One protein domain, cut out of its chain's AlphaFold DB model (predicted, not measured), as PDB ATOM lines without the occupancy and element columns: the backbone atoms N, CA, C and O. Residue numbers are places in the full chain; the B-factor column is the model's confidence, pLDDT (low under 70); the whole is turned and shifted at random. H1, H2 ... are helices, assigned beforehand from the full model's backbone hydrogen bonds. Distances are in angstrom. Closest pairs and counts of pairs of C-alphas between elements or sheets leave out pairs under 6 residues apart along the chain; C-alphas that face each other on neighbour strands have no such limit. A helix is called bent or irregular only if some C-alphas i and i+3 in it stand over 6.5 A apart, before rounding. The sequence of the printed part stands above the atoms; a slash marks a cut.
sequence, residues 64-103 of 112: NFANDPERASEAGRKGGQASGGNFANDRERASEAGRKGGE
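What this domain is: This is residues 64 to 103 of the 112 residues of the protein "Glucose starvation-inducible protein B" of Pseudomonas sp. PIC25 (UniProt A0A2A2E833). Picture an open L of two separate helices: H1 runs roughly along the longest axis, and H2 stands off beyond its far end as the other arm, with the link of residues 83 to 90 between them. Before H1, residues 64 to 68 make a small hook at the free end of that arm. The printed part has 40 residues, with two named helices in the order H1, H2 and no named strand; the class is all helix. The whole is loose, with a radius of gyration of the C-alphas of 12.8 A, and elongated, spanning 34 by 21 by 13 A.

How they stand to each other: Start at Asn 64 and read on to H1, residues 69 to 82. Past it, a short link of 8 residues leads to H2, residues 91 to 103. H1 and H2 are apart: no C-alpha of the one is within 8 A of the other. Look along the backbones of H1 and H2, and you will find every O i to N i+4 pair within hydrogen-bond range. Residues 66 to 71, of which 69 to 71 belong to H1, stand free, and so do residues 78 to 83, of which 78 to 82 belong to H1.

Where its parts are: Find C-alpha 69 at (122.799, 117.010, 148.286); from there H1 runs 19.6 A to C-alpha 82 at (111.344, 108.072, 161.381). H2 begins at C-alpha 91 and runs 18.2 A to C-alpha 103 at (112.912, 87.147, 150.391). Neither helix is bent or irregular.

The domain as a whole: The two C-alphas farthest apart are those of Asn 67 and Glu 92, at 35.4 A. The printed part has no cut and no long link. Mean pLDDT of the printed part is 71.9; look for values under 70 at residues 64 to 67, 82 to 90 and 102 to 103.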
ATOM      1  N   ASN A  64     114.341 118.997 143.077       63.56
ATOM      2  CA  ASN A  64     114.712 117.587 143.020       63.56
ATOM      3  C   ASN A  64     115.952 117.347 143.899       63.56
ATOM      4  O   ASN A  64     116.950 118.046 143.732       63.56
ATOM      5  N   PHE A  65     115.932 116.330 144.767       69.12
ATOM      6  CA  PHE A  65     117.055 115.965 145.654       69.12
ATOM      7  C   PHE A  65     118.398 115.769 144.927       69.12
ATOM      8  O   PHE A  65     119.455 115.830 145.543       69.12
ATOM      9  N   ALA A  66     118.361 115.556 143.610       65.25
ATOM     10  CA  ALA A  66     119.539 115.465 142.756       65.25
ATOM     11  C   ALA A  66     120.382 116.754 142.710       65.25
ATOM     12  O   ALA A  66     121.588 116.668 142.511       65.25
ATOM     13  N   ASN A  67     119.769 117.929 142.888       67.81
ATOM     14  CA  ASN A  67     120.450 119.223 142.749       67.81
ATOM     15  C   ASN A  67     120.822 119.863 144.097       67.81
ATOM     16  O   ASN A  67     121.488 120.894 144.108       67.81
ATOM     17  N   ASP A  68     120.402 119.265 145.215       74.31
ATOM     18  CA  ASP A  68     120.682 119.743 146.572       74.31
ATOM     19  C   ASP A  68     121.035 118.548 147.484       74.31
ATOM     20  O   ASP A  68     120.157 117.941 148.115       74.31
ATOM     21  N   PRO A  69     122.326 118.158 147.517       77.75
ATOM     22  CA  PRO A  69     122.799 117.010 148.286       77.75
ATOM     23  C   PRO A  69     122.606 117.162 149.797       77.75
ATOM     24  O   PRO A  69     122.379 116.166 150.486       77.75
ATOM     25  N   GLU A  70     122.682 118.387 150.323       79.81
ATOM     26  CA  GLU A  70     122.487 118.645 151.752       79.81
ATOM     27  C   GLU A  70     121.038 118.375 152.141       79.81
ATOM     28  O   GLU A  70     120.763 117.653 153.104       79.81
ATOM     29  N   ARG A  71     120.101 118.848 151.323       78.75
ATOM     30  CA  ARG A  71     118.673 118.611 151.509       78.75
ATOM     31  C   ARG A  71     118.269 117.155 151.306       78.75
ATOM     32  O   ARG A  71     117.425 116.639 152.041       78.75
ATOM     33  N   ALA A  72     118.888 116.471 150.345       79.69
ATOM     34  CA  ALA A  72     118.736 115.028 150.167       79.69
ATOM     35  C   ALA A  72     119.218 114.257 151.403       79.69
ATOM     36  O   ALA A  72     118.527 113.358 151.887       79.69
ATOM     37  N   SER A  73     120.372 114.650 151.944       82.38
ATOM     38  CA  SER A  73     120.942 114.076 153.161       82.38
ATOM     39  C   SER A  73     120.047 114.325 154.377       82.38
ATOM     40  O   SER A  73     119.776 113.400 155.140       82.38
ATOM     41  N   GLU A  74     119.501 115.533 154.539       81.12
ATOM     42  CA  GLU A  74     118.589 115.855 155.638       81.12
ATOM     43  C   GLU A  74     117.274 115.067 155.555       81.12
ATOM     44  O   GLU A  74     116.841 114.474 156.550       81.12
ATOM     45  N   ALA A  75     116.661 115.003 154.369       80.56
ATOM     46  CA  ALA A  75     115.456 114.214 154.137       80.56
ATOM     47  C   ALA A  75     115.710 112.717 154.376       80.56
ATOM     48  O   ALA A  75     114.914 112.058 155.048       80.56
ATOM     49  N   GLY A  76     116.847 112.194 153.903       79.88
ATOM     50  CA  GLY A  76     117.284 110.820 154.148       79.88
ATOM     51  C   GLY A  76     117.530 110.536 155.630       79.88
ATOM     52  O   GLY A  76     117.052 109.530 156.151       79.88
ATOM     53  N   ARG A  77     118.193 111.448 156.350       81.88
ATOM     54  CA  ARG A  77     118.426 111.347 157.797       81.88
ATOM     55  C   ARG A  77     117.109 111.324 158.564       81.88
ATOM     56  O   ARG A  77     116.912 110.448 159.401       81.88
ATOM     57  N   LYS A  78     116.191 112.247 158.260       80.19
ATOM     58  CA  LYS A  78     114.879 112.335 158.915       80.19
ATOM     59  C   LYS A  78     114.005 111.119 158.601       80.19
ATOM     60  O   LYS A  78     113.378 110.574 159.505       80.19
ATOM     61  N   GLY A  79     114.002 110.657 157.351       78.25
ATOM     62  CA  GLY A  79     113.305 109.437 156.933       78.25
ATOM     63  C   GLY A  79     113.878 108.176 157.584       78.25
ATOM     64  O   GLY A  79     113.123 107.322 158.044       78.25
ATOM     65  N   GLY A  80     115.206 108.097 157.704       74.50
ATOM     66  CA  GLY A  80     115.908 107.040 158.424       74.50
ATOM     67  C   GLY A  80     115.578 107.042 159.914       74.50
ATOM     68  O   GLY A  80     115.265 105.995 160.464       74.50
ATOM     69  N   GLN A  81     115.554 108.209 160.559       72.56
ATOM     70  CA  GLN A  81     115.151 108.361 161.963       72.56
ATOM     71  C   GLN A  81     113.676 107.996 162.195       72.56
ATOM     72  O   GLN A  81     113.375 107.290 163.153       72.56
ATOM     73  N   ALA A  82     112.767 108.415 161.308       66.75
ATOM     74  CA  ALA A  82     111.344 108.072 161.381       66.75
ATOM     75  C   ALA A  82     111.089 106.577 161.126       66.75
ATOM     76  O   ALA A  82     110.221 105.974 161.751       66.75
ATOM     77  N   SER A  83     111.910 105.959 160.273       62.97
ATOM     78  CA  SER A  83     111.962 104.506 160.062       62.97
ATOM     79  C   SER A  83     112.832 103.795 161.109       62.97
ATOM     80  O   SER A  83     113.182 102.635 160.920       62.97
ATOM     81  N   GLY A  84     113.152 104.492 162.209       62.66
ATOM     82  CA  GLY A  84     113.744 104.023 163.461       62.66
ATOM     83  C   GLY A  84     115.261 103.776 163.492       62.66
ATOM     84  O   GLY A  84     115.751 103.027 164.333       62.66
ATOM     85  N   GLY A  85     116.012 104.483 162.652       65.06
ATOM     86  CA  GLY A  85     117.457 104.687 162.784       65.06
ATOM     87  C   GLY A  85     118.345 103.607 162.155       65.06
ATOM     88  O   GLY A  85     117.877 102.674 161.507       65.06
ATOM     89  N   ASN A  86     119.665 103.771 162.318       58.75
ATOM     90  CA  ASN A  86     120.685 102.896 161.733       58.75
ATOM     91  C   ASN A  86     120.585 101.455 162.267       58.75
ATOM     92  O   ASN A  86     120.780 101.219 163.459       58.75
ATOM     93  N   PHE A  87     120.441 100.490 161.354       65.25
ATOM     94  CA  PHE A  87     120.484  99.039 161.606       65.25
ATOM     95  C   PHE A  87     121.730  98.562 162.374       65.25
ATOM     96  O   PHE A  87     121.719  97.493 162.972       65.25
ATOM     97  N   ALA A  88     122.808  99.353 162.382       62.19
ATOM     98  CA  ALA A  88     124.030  99.050 163.122       62.19
ATOM     99  C   ALA A  88     123.819  98.961 164.647       62.19
ATOM    100  O   ALA A  88     124.560  98.242 165.313       62.19
ATOM    101  N   ASN A  89     122.816  99.662 165.186       62.78
ATOM    102  CA  ASN A  89     122.557  99.717 166.628       62.78
ATOM    103  C   ASN A  89     121.390  98.821 167.078       62.78
ATOM    104  O   ASN A  89     121.152  98.705 168.275       62.78
ATOM    105  N   ASP A  90     120.681  98.177 166.144       69.75
ATOM    106  CA  ASP A  90     119.534  97.307 166.426       69.75
ATOM    107  C   ASP A  90     119.618  96.026 165.579       69.75
ATOM    108  O   ASP A  90     119.226  95.973 164.407       69.75
ATOM    109  N   ARG A  91     120.196  94.985 166.191       71.12
ATOM    110  CA  ARG A  91     120.495  93.697 165.550       71.12
ATOM    111  C   ARG A  91     119.233  92.953 165.117       71.12
ATOM    112  O   ARG A  91     119.269  92.261 164.097       71.12
ATOM    113  N   GLU A  92     118.142  93.069 165.866       72.25
ATOM    114  CA  GLU A  92     116.882  92.400 165.529       72.25
ATOM    115  C   GLU A  92     116.270  93.037 164.283       72.25
ATOM    116  O   GLU A  92     115.959  92.338 163.315       72.25
ATOM    117  N   ARG A  93     116.241  94.372 164.233       73.00
ATOM    118  CA  ARG A  93     115.765  95.113 163.062       73.00
ATOM    119  C   ARG A  93     116.622  94.891 161.816       73.00
ATOM    120  O   ARG A  93     116.090  94.759 160.715       73.00
ATOM    121  N   ALA A  94     117.947  94.842 161.973       73.56
ATOM    122  CA  ALA A  94     118.871  94.528 160.880       73.56
ATOM    123  C   ALA A  94     118.593  93.136 160.297       73.56
ATOM    124  O   ALA A  94     118.591  92.948 159.080       73.56
ATOM    125  N   SER A  95     118.311  92.176 161.179       75.75
ATOM    126  CA  SER A  95     117.988  90.800 160.810       75.75
ATOM    127  C   SER A  95     116.635  90.712 160.095       75.75
ATOM    128  O   SER A  95     116.521  90.013 159.089       75.75
ATOM    129  N   GLU A  96     115.624  91.460 160.547       72.25
ATOM    130  CA  GLU A  96     114.310  91.527 159.897       72.25
ATOM    131  C   GLU A  96     114.373  92.188 158.511       72.25
ATOM    132  O   GLU A  96     113.824  91.655 157.544       72.25
ATOM    133  N   ALA A  97     115.092  93.306 158.384       72.88
ATOM    134  CA  ALA A  97     115.300  93.977 157.103       72.88
ATOM    135  C   ALA A  97     116.103  93.110 156.121       72.88
ATOM    136  O   ALA A  97     115.747  93.029 154.945       72.88
ATOM    137  N   GLY A  98     117.140  92.412 156.600       72.50
ATOM    138  CA  GLY A  98     117.909  91.454 155.805       72.50
ATOM    139  C   GLY A  98     117.065  90.268 155.336       72.50
ATOM    140  O   GLY A  98     117.133  89.892 154.165       72.50
ATOM    141  N   ARG A  99     116.207  89.724 156.209       75.50
ATOM    142  CA  ARG A  99     115.251  88.666 155.851       75.50
ATOM    143  C   ARG A  99     114.286  89.146 154.764       75.50
ATOM    144  O   ARG A  99     114.229  88.528 153.707       75.50
ATOM    145  N   LYS A 100     113.637  90.297 154.970       73.19
ATOM    146  CA  LYS A 100     112.668  90.882 154.026       73.19
ATOM    147  C   LYS A 100     113.291  91.278 152.682       73.19
ATOM    148  O   LYS A 100     112.666  91.116 151.635       73.19
ATOM    149  N   GLY A 101     114.528  91.778 152.686       71.94
ATOM    150  CA  GLY A 101     115.285  92.075 151.464       71.94
ATOM    151  C   GLY A 101     115.715  90.810 150.710       71.94
ATOM    152  O   GLY A 101     115.640  90.757 149.481       71.94
ATOM    153  N   GLY A 102     116.110  89.767 151.443       67.25
ATOM    154  CA  GLY A 102     116.504  88.472 150.884       67.25
ATOM    155  C   GLY A 102     115.337  87.650 150.328       67.25
ATOM    156  O   GLY A 102     115.524  86.889 149.379       67.25
ATOM    157  N   GLU A 103     114.127  87.825 150.865       61.00
ATOM    158  CA  GLU A 103     112.912  87.147 150.391       61.00
ATOM    159  C   GLU A 103     112.558  87.514 148.938       61.00
ATOM    160  O   GLU A 103     112.159  86.636 148.177       61.00
TER     161      GLU A 103